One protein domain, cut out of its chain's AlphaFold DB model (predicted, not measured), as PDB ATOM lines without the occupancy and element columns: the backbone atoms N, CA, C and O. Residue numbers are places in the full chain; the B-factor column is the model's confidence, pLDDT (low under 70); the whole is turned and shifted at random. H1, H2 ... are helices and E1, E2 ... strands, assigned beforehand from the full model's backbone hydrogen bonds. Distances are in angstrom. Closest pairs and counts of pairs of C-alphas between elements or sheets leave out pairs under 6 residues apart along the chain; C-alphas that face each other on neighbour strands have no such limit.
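Overview. This is residues 2 to 97 of the 106 residues of an uncharacterized protein of marine sediment metagenome (UniProt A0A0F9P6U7). A small three-stranded sheet, E1, E2 and E3, makes a wall at one end of the domain, and the helices extend away from it as two crossed pairs. H3 and H4 form one pair, running opposite ways between the sheet and the far end; H1 and H2 form a helical hairpin across them, with H2 next to the sheet and H1 away from it. The printed part has 96 residues, with four named helices and three named strands in the order H1, H2, E1, E2, E3, H3, H4; the antiparallel sheet has the order E1, E2, E3, and the class is mixed, helices and strands. The whole is compact, with a radius of gyration of the C-alphas of 12.8 A and spans of 36 by 27 by 25 A.

Along the chain. E1 is residues 38 to 43, 14.0 A long, beginning at C-alpha 38 (174.400, 201.670, 156.770). E2 is residues 48 to 53, 16.4 A, and E3 residues 61 to 65, 12.4 A. H3, residues 66 to 79, is 19.7 A long, and H4, residues 84 to 97, is 20.0 A, ending at C-alpha 97 (176.099, 194.701, 165.019). H2 is residues 19 to 29, 15.2 A; H1 is residues 2 to 9, 10.5 A, beginning at C-alpha 2 (188.675, 200.180, 168.060).

Arrangement. E1, E2 and E3 form a meander, each strand the antiparallel neighbour of the one before. E1 and E2 are a hairpin at 164 degrees, with N 42 and O 50 within hydrogen-bond range at 2.8 A. E2 and E3 are a hairpin at 153 degrees, with N 49 and O 64 at 2.8 A. H2 and H3 lie on the same face, giving two layers, helices on one face of a sheet. H2 runs across the strands at a height of 9.0 A over the sheet; its closest C-alphas to E1 are Tyr 27 and Leu 38, 5.8 A. H3 stands up from the sheet, its line rising 69 degrees; the C-alphas of Phe 48 and Val 66 are the closest of E2 and H3, 5.7 A. H4 only grazes the sheet with residues 94 to 97. Residues 93 to 97 of H4 touch H2, about perpendicular at 85 degrees, closest at C-alphas 28 and 97, 5.8 A. H3 and H4 are close but not clearly touching, C-alphas 77 and 87 being closest at 7.3 A, at a shallow tilt of 32 degrees, opposite ways. H1 touches H2, closest at C-alphas 6 and 29, 6.6 A, at a shallow tilt of 21 degrees, opposite ways. H1 is not on the sheet. In H1, H2, H3 and H4 every O i to N i+4 pair is within hydrogen-bond range.

Size, cuts and confidence. The two C-alphas farthest apart are those of Val 57 and Thr 83, 37.9 A. The printed part has no cut, and no link is long. The mean pLDDT of the printed part is 92.9; residues 2 to 3 are under 70.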
ATOM      1  N   THR A   2     189.509 200.032 169.280       62.16
ATOM      2  CA  THR A   2     188.675 200.180 168.060       62.16
ATOM      3  C   THR A   2     189.317 201.079 166.999       62.16
ATOM      4  O   THR A   2     189.319 200.718 165.830       62.16
ATOM      5  N   MET A   3     189.975 202.171 167.410       68.94
ATOM      6  CA  MET A   3     190.695 203.069 166.488       68.94
ATOM      7  C   MET A   3     191.803 202.366 165.682       68.94
ATOM      8  O   MET A   3     192.107 202.777 164.565       68.94
ATOM      9  N   GLU A   4     192.403 201.297 166.216       87.44
ATOM     10  CA  GLU A   4     193.449 200.550 165.508       87.44
ATOM     11  C   GLU A   4     192.847 199.657 164.411       87.44
ATOM     12  O   GLU A   4     193.333 199.646 163.282       87.44
ATOM     13  N   LEU A   5     191.733 198.981 164.717       93.50
ATOM     14  CA  LEU A   5     190.947 198.220 163.739       93.50
ATOM     15  C   LEU A   5     190.387 199.125 162.639       93.50
ATOM     16  O   LEU A   5     190.535 198.806 161.464       93.50
ATOM     17  N   ALA A   6     189.809 200.267 163.019       95.12
ATOM     18  CA  ALA A   6     189.320 201.287 162.095       95.12
ATOM     19  C   ALA A   6     190.418 201.750 161.137       95.12
ATOM     20  O   ALA A   6     190.201 201.788 159.933       95.12
ATOM     21  N   THR A   7     191.624 202.005 161.648       95.50
ATOM     22  CA  THR A   7     192.765 202.400 160.814       95.50
ATOM     23  C   THR A   7     193.174 201.292 159.842       95.50
ATOM     24  O   THR A   7     193.333 201.555 158.653       95.50
ATOM     25  N   LYS A   8     193.318 200.048 160.321       95.69
ATOM     26  CA  LYS A   8     193.745 198.911 159.489       95.69
ATOM     27  C   LYS A   8     192.725 198.517 158.422       95.69
ATOM     28  O   LYS A   8     193.112 198.055 157.357       95.69
ATOM     29  N   LEU A   9     191.437 198.669 158.714       97.12
ATOM     30  CA  LEU A   9     190.343 198.263 157.830       97.12
ATOM     31  C   LEU A   9     189.760 199.430 157.023       97.12
ATOM     32  O   LEU A   9     188.807 199.233 156.272       97.12
ATOM     33  N   HIS A  10     190.333 200.630 157.147       96.69
ATOM     34  CA  HIS A  10     189.859 201.810 156.437       96.69
ATOM     35  C   HIS A  10     189.961 201.609 154.912       96.69
ATOM     36  O   HIS A  10     191.027 201.225 154.420       96.69
ATOM     37  N   PRO A  11     188.926 201.953 154.121       95.94
ATOM     38  CA  PRO A  11     188.883 201.681 152.678       95.94
ATOM     39  C   PRO A  11     190.043 202.294 151.890       95.94
ATOM     40  O   PRO A  11     190.506 201.713 150.918       95.94
ATOM     41  N   ARG A  12     190.588 203.434 152.338       94.69
ATOM     42  CA  ARG A  12     191.786 204.058 151.728       94.69
ATOM     43  C   ARG A  12     193.025 203.149 151.701       94.69
ATOM     44  O   ARG A  12     193.927 203.424 150.920       94.69
ATOM     45  N   GLY A  13     193.084 202.112 152.539       93.94
ATOM     46  CA  GLY A  13     194.157 201.116 152.531       93.94
ATOM     47  C   GLY A  13     194.006 200.032 151.456       93.94
ATOM     48  O   GLY A  13     194.929 199.245 151.271       93.94
ATOM     49  N   PHE A  14     192.876 199.977 150.739       94.56
ATOM     50  CA  PHE A  14     192.533 198.881 149.830       94.56
ATOM     51  C   PHE A  14     192.010 199.417 148.493       94.56
ATOM     52  O   PHE A  14     190.914 199.964 148.421       94.56
ATOM     53  N   THR A  15     192.759 199.214 147.407       90.81
ATOM     54  CA  THR A  15     192.357 199.694 146.069       90.81
ATOM     55  C   THR A  15     191.141 198.959 145.505       90.81
ATOM     56  O   THR A  15     190.336 199.560 144.805       90.81
ATOM     57  N   GLU A  16     190.984 197.680 145.852       91.62
ATOM     58  CA  GLU A  16     189.915 196.809 145.340       91.62
ATOM     59  C   GLU A  16     188.679 196.756 146.255       91.62
ATOM     60  O   GLU A  16     187.746 195.990 146.006       91.62
ATOM     61  N   MET A  17     188.656 197.523 147.352       95.06
ATOM     62  CA  MET A  17     187.505 197.522 148.253       95.06
ATOM     63  C   MET A  17     186.342 198.289 147.624       95.06
ATOM     64  O   MET A  17     186.425 199.492 147.381       95.06
ATOM     65  N   SER A  18     185.224 197.598 147.401       93.88
ATOM     66  CA  SER A  18     184.006 198.238 146.906       93.88
ATOM     67  C   SER A  18     183.407 199.189 147.947       93.88
ATOM     68  O   SER A  18     183.528 198.967 149.153       93.88
ATOM     69  N   GLY A  19     182.682 200.215 147.489       93.44
ATOM     70  CA  GLY A  19     181.967 201.135 148.384       93.44
ATOM     71  C   GLY A  19     180.962 200.423 149.298       93.44
ATOM     72  O   GLY A  19     180.834 200.772 150.466       93.44
ATOM     73  N   GLN A  20     180.321 199.356 148.807       93.88
ATOM     74  CA  GLN A  20     179.427 198.523 149.614       93.88
ATOM     75  C   GLN A  20     180.178 197.793 150.735       93.88
ATOM     76  O   GLN A  20     179.710 197.769 151.871       93.88
ATOM     77  N   MET A  21     181.357 197.228 150.449       95.81
ATOM     78  CA  MET A  21     182.182 196.598 151.481       95.81
ATOM     79  C   MET A  21     182.683 197.633 152.495       95.81
ATOM     80  O   MET A  21     182.653 197.371 153.694       95.81
ATOM     81  N   ALA A  22     183.071 198.825 152.033       96.44
ATOM     82  CA  ALA A  22     183.459 199.928 152.906       96.44
ATOM     83  C   ALA A  22     182.326 200.322 153.870       96.44
ATOM     84  O   ALA A  22     182.577 200.472 155.063       96.44
ATOM     85  N   ALA A  23     181.084 200.409 153.384       95.50
ATOM     86  CA  ALA A  23     179.916 200.716 154.211       95.50
ATOM     87  C   ALA A  23     179.636 199.621 155.256       95.50
ATOM     88  O   ALA A  23     179.345 199.925 156.412       95.50
ATOM     89  N   ILE A  24     179.766 198.340 154.880       96.69
ATOM     90  CA  ILE A  24     179.599 197.203 155.805       96.69
ATOM     91  C   ILE A  24     180.644 197.250 156.921       96.69
ATOM     92  O   ILE A  24     180.314 197.082 158.095       96.69
ATOM     93  N   VAL A  25     181.911 197.481 156.569       97.25
ATOM     94  CA  VAL A  25     183.005 197.560 157.546       97.25
ATOM     95  C   VAL A  25     182.810 198.765 158.463       97.25
ATOM     96  O   VAL A  25     182.912 198.607 159.679       97.25
ATOM     97  N   ALA A  26     182.467 199.929 157.905       96.56
ATOM     98  CA  ALA A  26     182.174 201.130 158.678       96.56
ATOM     99  C   ALA A  26     181.047 200.872 159.695       96.56
ATOM    100  O   ALA A  26     181.218 201.111 160.888       96.56
ATOM    101  N   TYR A  27     179.947 200.250 159.262       96.69
ATOM    102  CA  TYR A  27     178.826 199.887 160.132       96.69
ATOM    103  C   TYR A  27     179.215 198.973 161.305       96.69
ATOM    104  O   TYR A  27     178.795 199.202 162.447       96.69
ATOM    105  N   ILE A  28     180.016 197.935 161.038       97.00
ATOM    106  CA  ILE A  28     180.474 196.980 162.061       97.00
ATOM    107  C   ILE A  28     181.403 197.664 163.068       97.00
ATOM    108  O   ILE A  28     181.357 197.353 164.259       97.00
ATOM    109  N   LEU A  29     182.240 198.591 162.603       96.50
ATOM    110  CA  LEU A  29     183.194 199.317 163.438       96.50
ATOM    111  C   LEU A  29     182.589 200.535 164.151       96.50
ATOM    112  O   LEU A  29     183.287 201.134 164.964       96.50
ATOM    113  N   GLU A  30     181.307 200.839 163.913       94.69
ATOM    114  CA  GLU A  30     180.618 202.041 164.413       94.69
ATOM    115  C   GLU A  30     181.269 203.341 163.889       94.69
ATOM    116  O   GLU A  30     181.433 204.319 164.612       94.69
ATOM    117  N   GLU A  31     181.652 203.328 162.613       96.12
ATOM    118  CA  GLU A  31     182.350 204.402 161.908       96.12
ATOM    119  C   GLU A  31     181.500 204.998 160.768       96.12
ATOM    120  O   GLU A  31     180.618 204.340 160.214       96.12
ATOM    121  N   HIS A  32     181.820 206.232 160.368       93.81
ATOM    122  CA  HIS A  32     181.037 207.052 159.430       93.81
ATOM    123  C   HIS A  32     181.835 207.376 158.152       93.81
ATOM    124  O   HIS A  32     182.203 208.521 157.891       93.81
ATOM    125  N   TRP A  33     182.214 206.346 157.384       94.50
ATOM    126  CA  TRP A  33     183.128 206.504 156.235       94.50
ATOM    127  C   TRP A  33     182.441 206.700 154.881       94.50
ATOM    128  O   TRP A  33     183.099 207.108 153.922       94.50
ATOM    129  N   THR A  34     181.161 206.356 154.770       92.62
ATOM    130  CA  THR A  34     180.430 206.312 153.499       92.62
ATOM    131  C   THR A  34     179.150 207.122 153.586       92.62
ATOM    132  O   THR A  34     178.536 207.168 154.640       92.62
ATOM    133  N   ASP A  35     178.716 207.691 152.465       88.75
ATOM    134  CA  ASP A  35     177.424 208.363 152.333       88.75
ATOM    135  C   ASP A  35     176.691 207.784 151.102       88.75
ATOM    136  O   ASP A  35     177.239 207.869 149.996       88.75
ATOM    137  N   PRO A  36     175.523 207.127 151.259       86.38
ATOM    138  CA  PRO A  36     174.793 206.916 152.513       86.38
ATOM    139  C   PRO A  36     175.451 205.883 153.442       86.38
ATOM    140  O   PRO A  36     176.098 204.926 153.007       86.38
ATOM    141  N   GLU A  37     175.254 206.066 154.745       92.06
ATOM    142  CA  GLU A  37     175.686 205.124 155.783       92.06
ATOM    143  C   GLU A  37     174.725 203.937 155.901       92.06
ATOM    144  O   GLU A  37     173.520 204.066 155.672       92.06
ATOM    145  N   LEU A  38     175.240 202.782 156.330       93.69
ATOM    146  CA  LEU A  38     174.400 201.670 156.770       93.69
ATOM    147  C   LEU A  38     173.977 201.879 158.230       93.69
ATOM    148  O   LEU A  38     174.807 202.120 159.102       93.69
ATOM    149  N   ALA A  39     172.681 201.745 158.492       92.81
ATOM    150  CA  ALA A  39     172.074 201.834 159.815       92.81
ATOM    151  C   ALA A  39     171.809 200.456 160.441       92.81
ATOM    152  O   ALA A  39     171.840 200.338 161.665       92.81
ATOM    153  N   GLU A  40     171.556 199.430 159.620       94.50
ATOM    154  CA  GLU A  40     171.351 198.038 160.045       94.50
ATOM    155  C   GLU A  40     171.919 197.064 159.006       94.50
ATOM    156  O   GLU A  40     171.949 197.368 157.807       94.50
ATOM    157  N   LEU A  41     172.324 195.877 159.470       95.56
ATOM    158  CA  LEU A  41     172.752 194.759 158.631       95.56
ATOM    159  C   LEU A  41     172.138 193.457 159.149       95.56
ATOM    160  O   LEU A  41     172.357 193.069 160.298       95.56
ATOM    161  N   HIS A  42     171.391 192.781 158.283       95.31
ATOM    162  CA  HIS A  42     170.658 191.563 158.596       95.31
ATOM    163  C   HIS A  42     171.128 190.428 157.694       95.31
ATOM    164  O   HIS A  42     171.200 190.590 156.477       95.31
ATOM    165  N   ILE A  43     171.389 189.266 158.283       96.00
ATOM    166  CA  ILE A  43     171.501 188.007 157.551       96.00
ATOM    167  C   ILE A  43     170.171 187.279 157.700       96.00
ATOM    168  O   ILE A  43     169.754 186.959 158.813       96.00
ATOM    169  N   THR A  44     169.491 187.038 156.589       94.06
ATOM    170  CA  THR A  44     168.204 186.345 156.561       94.06
ATOM    171  C   THR A  44     168.387 184.835 156.722       94.06
ATOM    172  O   THR A  44     169.472 184.286 156.516       94.06
ATOM    173  N   SER A  45     167.315 184.132 157.094       93.75
ATOM    174  CA  SER A  45     167.350 182.681 157.320       93.75
ATOM    175  C   SER A  45     167.689 181.864 156.067       93.75
ATOM    176  O   SER A  45     168.229 180.767 156.181       93.75
ATOM    177  N   ASP A  46     167.422 182.405 154.877       93.12
ATOM    178  CA  ASP A  46     167.783 181.839 153.573       93.12
ATOM    179  C   ASP A  46     169.188 182.254 153.088       93.12
ATOM    180  O   ASP A  46     169.621 181.845 152.011       93.12
ATOM    181  N   GLY A  47     169.947 182.995 153.904       94.38
ATOM    182  CA  GLY A  47     171.362 183.283 153.668       94.38
ATOM    183  C   GLY A  47     171.642 184.512 152.806       94.38
ATOM    184  O   GLY A  47     172.772 184.662 152.328       94.38
ATOM    185  N   PHE A  48     170.667 185.402 152.618       95.81
ATOM    186  CA  PHE A  48     170.906 186.720 152.033       95.81
ATOM    187  C   PHE A  48     171.343 187.735 153.084       95.81
ATOM    188  O   PHE A  48     171.082 187.596 154.276       95.81
ATOM    189  N   VAL A  49     172.021 188.776 152.616       96.25
ATOM    190  CA  VAL A  49     172.420 189.929 153.413       96.25
ATOM    191  C   VAL A  49     171.607 191.126 152.947       96.25
ATOM    192  O   VAL A  49     171.640 191.486 151.766       96.25
ATOM    193  N   LEU A  50     170.892 191.740 153.883       95.19
ATOM    194  CA  LEU A  50     170.120 192.956 153.675       95.19
ATOM    195  C   LEU A  50     170.699 194.081 154.529       95.19
ATOM    196  O   LEU A  50     171.081 193.869 155.680       95.19
ATOM    197  N   GLY A  51     170.751 195.279 153.962       92.88
ATOM    198  CA  GLY A  51     171.107 196.504 154.661       92.88
ATOM    199  C   GLY A  51     169.927 197.464 154.736       92.88
ATOM    200  O   GLY A  51     169.071 197.504 153.847       92.88
ATOM    201  N   ARG A  52     169.917 198.288 155.781       92.31
ATOM    202  CA  ARG A  52     169.127 199.523 155.826       92.31
ATOM    203  C   ARG A  52     170.073 200.701 155.730       92.31
ATOM    204  O   ARG A  52     170.995 200.781 156.537       92.31
ATOM    205  N   GLN A  53     169.856 201.609 154.785       88.69
ATOM    206  CA  GLN A  53     170.611 202.859 154.752       88.69
ATOM    207  C   GLN A  53     170.007 203.875 155.730       88.69
ATOM    208  O   GLN A  53     168.825 203.812 156.079       88.69
ATOM    209  N   ALA A  54     170.822 204.807 156.218       82.94
ATOM    210  CA  ALA A  54     170.333 205.908 157.035       82.94
ATOM    211  C   ALA A  54     169.303 206.734 156.240       82.94
ATOM    212  O   ALA A  54     169.587 207.205 155.144       82.94
ATOM    213  N   GLY A  55     168.098 206.895 156.795       80.81
ATOM    214  CA  GLY A  55     166.974 207.568 156.129       80.81
ATOM    215  C   GLY A  55     165.954 206.630 155.474       80.81
ATOM    216  O   GLY A  55     164.839 207.071 155.202       80.81
ATOM    217  N   ASP A  56     166.271 205.341 155.308       81.00
ATOM    218  CA  ASP A  56     165.331 204.361 154.755       81.00
ATOM    219  C   ASP A  56     164.299 203.876 155.784       81.00
ATOM    220  O   ASP A  56     164.597 203.646 156.966       81.00
ATOM    221  N   VAL A  57     163.082 203.615 155.293       76.31
ATOM    222  CA  VAL A  57     162.043 202.871 156.017       76.31
ATOM    223  C   VAL A  57     162.196 201.381 155.690       76.31
ATOM    224  O   VAL A  57     161.723 200.912 154.656       76.31
ATOM    225  N   GLY A  58     162.868 200.639 156.576       70.56
ATOM    226  CA  GLY A  58     163.102 199.190 156.451       70.56
ATOM    227  C   GLY A  58     164.409 198.792 155.743       70.56
ATOM    228  O   GLY A  58     165.105 199.628 155.175       70.56
ATOM    229  N   CYS A  59     164.766 197.503 155.809       73.88
ATOM    230  CA  CYS A  59     165.956 196.930 155.160       73.88
ATOM    231  C   CYS A  59     165.695 196.649 153.670       73.88
ATOM    232  O   CYS A  59     165.368 195.523 153.296       73.88
ATOM    233  N   ASN A  60     165.818 197.672 152.824       75.88
ATOM    234  CA  ASN A  60     165.498 197.567 151.394       75.88
ATOM    235  C   ASN A  60     166.722 197.303 150.499       75.88
ATOM    236  O   ASN A  60     166.560 196.989 149.321       75.88
ATOM    237  N   ALA A  61     167.945 197.421 151.029       83.00
ATOM    238  CA  ALA A  61     169.160 197.246 150.243       83.00
ATOM    239  C   ALA A  61     169.592 195.774 150.237       83.00
ATOM    240  O   ALA A  61     170.120 195.267 151.226       83.00
ATOM    241  N   TRP A  62     169.401 195.083 149.113       89.25
ATOM    242  CA  TRP A  62     170.004 193.766 148.914       89.25
ATOM    243  C   TRP A  62     171.515 193.912 148.693       89.25
ATOM    244  O   TRP A  62     171.943 194.594 147.765       89.25
ATOM    245  N   ILE A  63     172.315 193.280 149.554       92.94
ATOM    246  CA  ILE A  63     173.782 193.377 149.544       92.94
ATOM    247  C   ILE A  63     174.409 192.177 148.827       92.94
ATOM    248  O   ILE A  63     175.379 192.340 148.086       92.94
ATOM    249  N   GLY A  64     173.889 190.970 149.053       94.69
ATOM    250  CA  GLY A  64     174.447 189.746 148.480       94.69
ATOM    251  C   GLY A  64     174.141 188.504 149.308       94.69
ATOM    252  O   GLY A  64     173.176 188.479 150.072       94.69
ATOM    253  N   SER A  65     174.971 187.469 149.166       96.62
ATOM    254  CA  SER A  65     174.893 186.258 149.988       96.62
ATOM    255  C   SER A  65     175.809 186.341 151.213       96.62
ATOM    256  O   SER A  65     176.858 186.991 151.191       96.62
ATOM    257  N   VAL A  66     175.449 185.628 152.280       96.69
ATOM    258  CA  VAL A  66     176.290 185.532 153.480       96.69
ATOM    259  C   VAL A  66     177.615 184.821 153.199       96.69
ATOM    260  O   VAL A  66     178.637 185.179 153.770       96.69
ATOM    261  N   GLN A  67     177.627 183.874 152.259       96.88
ATOM    262  CA  GLN A  67     178.837 183.152 151.853       96.88
ATOM    263  C   GLN A  67     179.851 184.094 151.193       96.88
ATOM    264  O   GLN A  67     181.055 183.998 151.441       96.88
ATOM    265  N   ASP A  68     179.371 185.031 150.370       96.62
ATOM    266  CA  ASP A  68     180.220 186.051 149.756       96.62
ATOM    267  C   ASP A  68     180.724 187.052 150.791       96.62
ATOM    268  O   ASP A  68     181.909 187.391 150.779       96.62
ATOM    269  N   LEU A  69     179.858 187.480 151.714       96.25
ATOM    270  CA  LEU A  69     180.245 188.368 152.805       96.25
ATOM    271  C   LEU A  69     181.336 187.737 153.678       96.25
ATOM    272  O   LEU A  69     182.385 188.344 153.875       96.25
ATOM    273  N   GLU A  70     181.127 186.512 154.161       96.31
ATOM    274  CA  GLU A  70     182.079 185.790 155.012       96.31
ATOM    275  C   GLU A  70     183.429 185.597 154.301       96.31
ATOM    276  O   GLU A  70     184.485 185.847 154.891       96.31
ATOM    277  N   ARG A  71     183.420 185.245 153.008       97.62
ATOM    278  CA  ARG A  71     184.641 185.107 152.197       97.62
ATOM    279  C   ARG A  71     185.382 186.436 152.018       97.62
ATOM    280  O   ARG A  71     186.612 186.477 152.136       97.62
ATOM    281  N   ASN A  72     184.656 187.514 151.731       96.62
ATOM    282  CA  ASN A  72     185.236 188.843 151.537       96.62
ATOM    283  C   ASN A  72     185.814 189.389 152.846       96.62
ATOM    284  O   ASN A  72     186.935 189.893 152.851       96.62
ATOM    285  N   VAL A  73     185.101 189.215 153.962       96.94
ATOM    286  CA  VAL A  73     185.587 189.557 155.304       96.94
ATOM    287  C   VAL A  73     186.853 188.768 155.620       96.94
ATOM    288  O   VAL A  73     187.871 189.376 155.929       96.94
ATOM    289  N   ALA A  74     186.851 187.440 155.478       96.88
ATOM    290  CA  ALA A  74     188.031 186.622 155.767       96.88
ATOM    291  C   ALA A  74     189.258 187.056 154.946       96.88
ATOM    292  O   ALA A  74     190.374 187.131 155.466       96.88
ATOM    293  N   THR A  75     189.049 187.393 153.671       97.12
ATOM    294  CA  THR A  75     190.107 187.925 152.807       97.12
ATOM    295  C   THR A  75     190.608 189.275 153.307       97.12
ATOM    296  O   THR A  75     191.819 189.462 153.411       97.12
ATOM    297  N   LEU A  76     189.700 190.185 153.660       96.94
ATOM    298  CA  LEU A  76     190.035 191.510 154.165       96.94
ATOM    299  C   LEU A  76     190.857 191.440 155.457       96.94
ATOM    300  O   LEU A  76     191.926 192.038 155.516       96.94
ATOM    301  N   LEU A  77     190.407 190.677 156.461       96.81
ATOM    302  CA  LEU A  77     191.112 190.556 157.746       96.81
ATOM    303  C   LEU A  77     192.531 189.995 157.567       96.81
ATOM    304  O   LEU A  77     193.461 190.419 158.252       96.81
ATOM    305  N   ARG A  78     192.700 189.063 156.620       96.81
ATOM    306  CA  ARG A  78     194.001 188.484 156.272       96.81
ATOM    307  C   ARG A  78     194.912 189.498 155.581       96.81
ATOM    308  O   ARG A  78     196.077 189.587 155.941       96.81
ATOM    309  N   VAL A  79     194.405 190.234 154.590       96.38
ATOM    310  CA  VAL A  79     195.189 191.243 153.848       96.38
ATOM    311  C   VAL A  79     195.547 192.435 154.738       96.38
ATOM    312  O   VAL A  79     196.628 192.991 154.594       96.38
ATOM    313  N   ALA A  80     194.682 192.792 155.687       95.88
ATOM    314  CA  ALA A  80     194.937 193.820 156.694       95.88
ATOM    315  C   ALA A  80     195.906 193.375 157.808       95.88
ATOM    316  O   ALA A  80     196.178 194.150 158.728       95.88
ATOM    317  N   GLU A  81     196.372 192.119 157.762       96.06
ATOM    318  CA  GLU A  81     197.292 191.525 158.736       96.06
ATOM    319  C   GLU A  81     196.822 191.757 160.182       96.06
ATOM    320  O   GLU A  81     197.547 192.277 161.042       96.06
ATOM    321  N   LEU A  82     195.553 191.432 160.451       96.06
ATOM    322  CA  LEU A  82     195.020 191.511 161.807       96.06
ATOM    323  C   LEU A  82     195.670 190.460 162.708       96.06
ATOM    324  O   LEU A  82     195.817 189.294 162.335       96.06
ATOM    325  N   THR A  83     196.021 190.869 163.926       95.75
ATOM    326  CA  THR A  83     196.474 189.938 164.966       95.75
ATOM    327  C   THR A  83     195.306 189.078 165.468       95.75
ATOM    328  O   THR A  83     194.140 189.430 165.251       95.75
ATOM    329  N   PRO A  84     195.566 187.967 166.182       95.38
ATOM    330  CA  PRO A  84     194.506 187.153 166.777       95.38
ATOM    331  C   PRO A  84     193.539 187.951 167.665       95.38
ATOM    332  O   PRO A  84     192.327 187.770 167.575       95.38
ATOM    333  N   GLU A  85     194.052 188.890 168.462       95.12
ATOM    334  CA  GLU A  85     193.255 189.751 169.346       95.12
ATOM    335  C   GLU A  85     192.362 190.699 168.539       95.12
ATOM    336  O   GLU A  85     191.202 190.934 168.884       95.12
ATOM    337  N   GLN A  86     192.879 191.222 167.424       95.88
ATOM    338  CA  GLN A  86     192.114 192.071 166.515       95.88
ATOM    339  C   GLN A  86     191.018 191.277 165.795       95.88
ATOM    340  O   GLN A  86     189.895 191.764 165.670       95.88
ATOM    341  N   CYS A  87     191.304 190.039 165.386       96.31
ATOM    342  CA  CYS A  87     190.314 189.122 164.824       96.31
ATOM    343  C   CYS A  87     189.209 188.785 165.833       96.31
ATOM    344  O   CYS A  87     188.029 188.831 165.485       96.31
ATOM    345  N   GLN A  88     189.562 188.501 167.090       95.88
ATOM    346  CA  GLN A  88     188.579 188.287 168.154       95.88
ATOM    347  C   GLN A  88     187.693 189.525 168.326       95.88
ATOM    348  O   GLN A  88     186.466 189.422 168.374       95.88
ATOM    349  N   ARG A  89     188.305 190.712 168.354       95.62
ATOM    350  CA  ARG A  89     187.567 191.962 168.502       95.62
ATOM    351  C   ARG A  89     186.636 192.239 167.320       95.62
ATOM    352  O   ARG A  89     185.504 192.670 167.531       95.62
ATOM    353  N   TRP A  90     187.074 191.959 166.094       96.81
ATOM    354  CA  TRP A  90     186.214 192.008 164.913       96.81
ATOM    355  C   TRP A  90     184.998 191.087 165.069       96.81
ATOM    356  O   TRP A  90     183.872 191.522 164.853       96.81
ATOM    357  N   GLN A  91     185.194 189.838 165.501       96.62
ATOM    358  CA  GLN A  91     184.099 188.875 165.683       96.62
ATOM    359  C   GLN A  91     183.100 189.290 166.772       96.62
ATOM    360  O   GLN A  91     181.908 189.005 166.661       96.62
ATOM    361  N   GLU A  92     183.558 189.948 167.838       96.19
ATOM    362  CA  GLU A  92     182.676 190.533 168.855       96.19
ATOM    363  C   GLU A  92     181.802 191.646 168.273       96.19
ATOM    364  O   GLU A  92     180.590 191.644 168.486       96.19
ATOM    365  N   LEU A  93     182.405 192.572 167.523       96.38
ATOM    366  CA  LEU A  93     181.686 193.668 166.871       96.38
ATOM    367  C   LEU A  93     180.702 193.140 165.830       96.38
ATOM    368  O   LEU A  93     179.536 193.529 165.843       96.38
ATOM    369  N   TYR A  94     181.139 192.192 165.002       96.31
ATOM    370  CA  TYR A  94     180.299 191.536 164.010       96.31
ATOM    371  C   TYR A  94     179.047 190.936 164.659       96.31
ATOM    372  O   TYR A  94     177.938 191.275 164.269       96.31
ATOM    373  N   ARG A  95     179.202 190.125 165.715       95.06
ATOM    374  CA  ARG A  95     178.061 189.524 166.432       95.06
ATOM    375  C   ARG A  95     177.157 190.548 167.112       95.06
ATOM    376  O   ARG A  95     175.973 190.294 167.273       95.06
ATOM    377  N   ARG A  96     177.711 191.676 167.560       95.38
ATOM    378  CA  ARG A  96     176.939 192.738 168.218       95.38
ATOM    379  C   ARG A  96     176.138 193.578 167.225       95.38
ATOM    380  O   ARG A  96     175.099 194.115 167.595       95.38
ATOM    381  N   ARG A  97     176.656 193.771 166.011       95.31
ATOM    382  CA  ARG A  97     176.099 194.701 165.019       95.31
ATOM    383  C   ARG A  97     175.275 194.005 163.945       95.31
ATOM    384  O   ARG A  97     174.365 194.628 163.410       95.31
TER     385      ARG A  97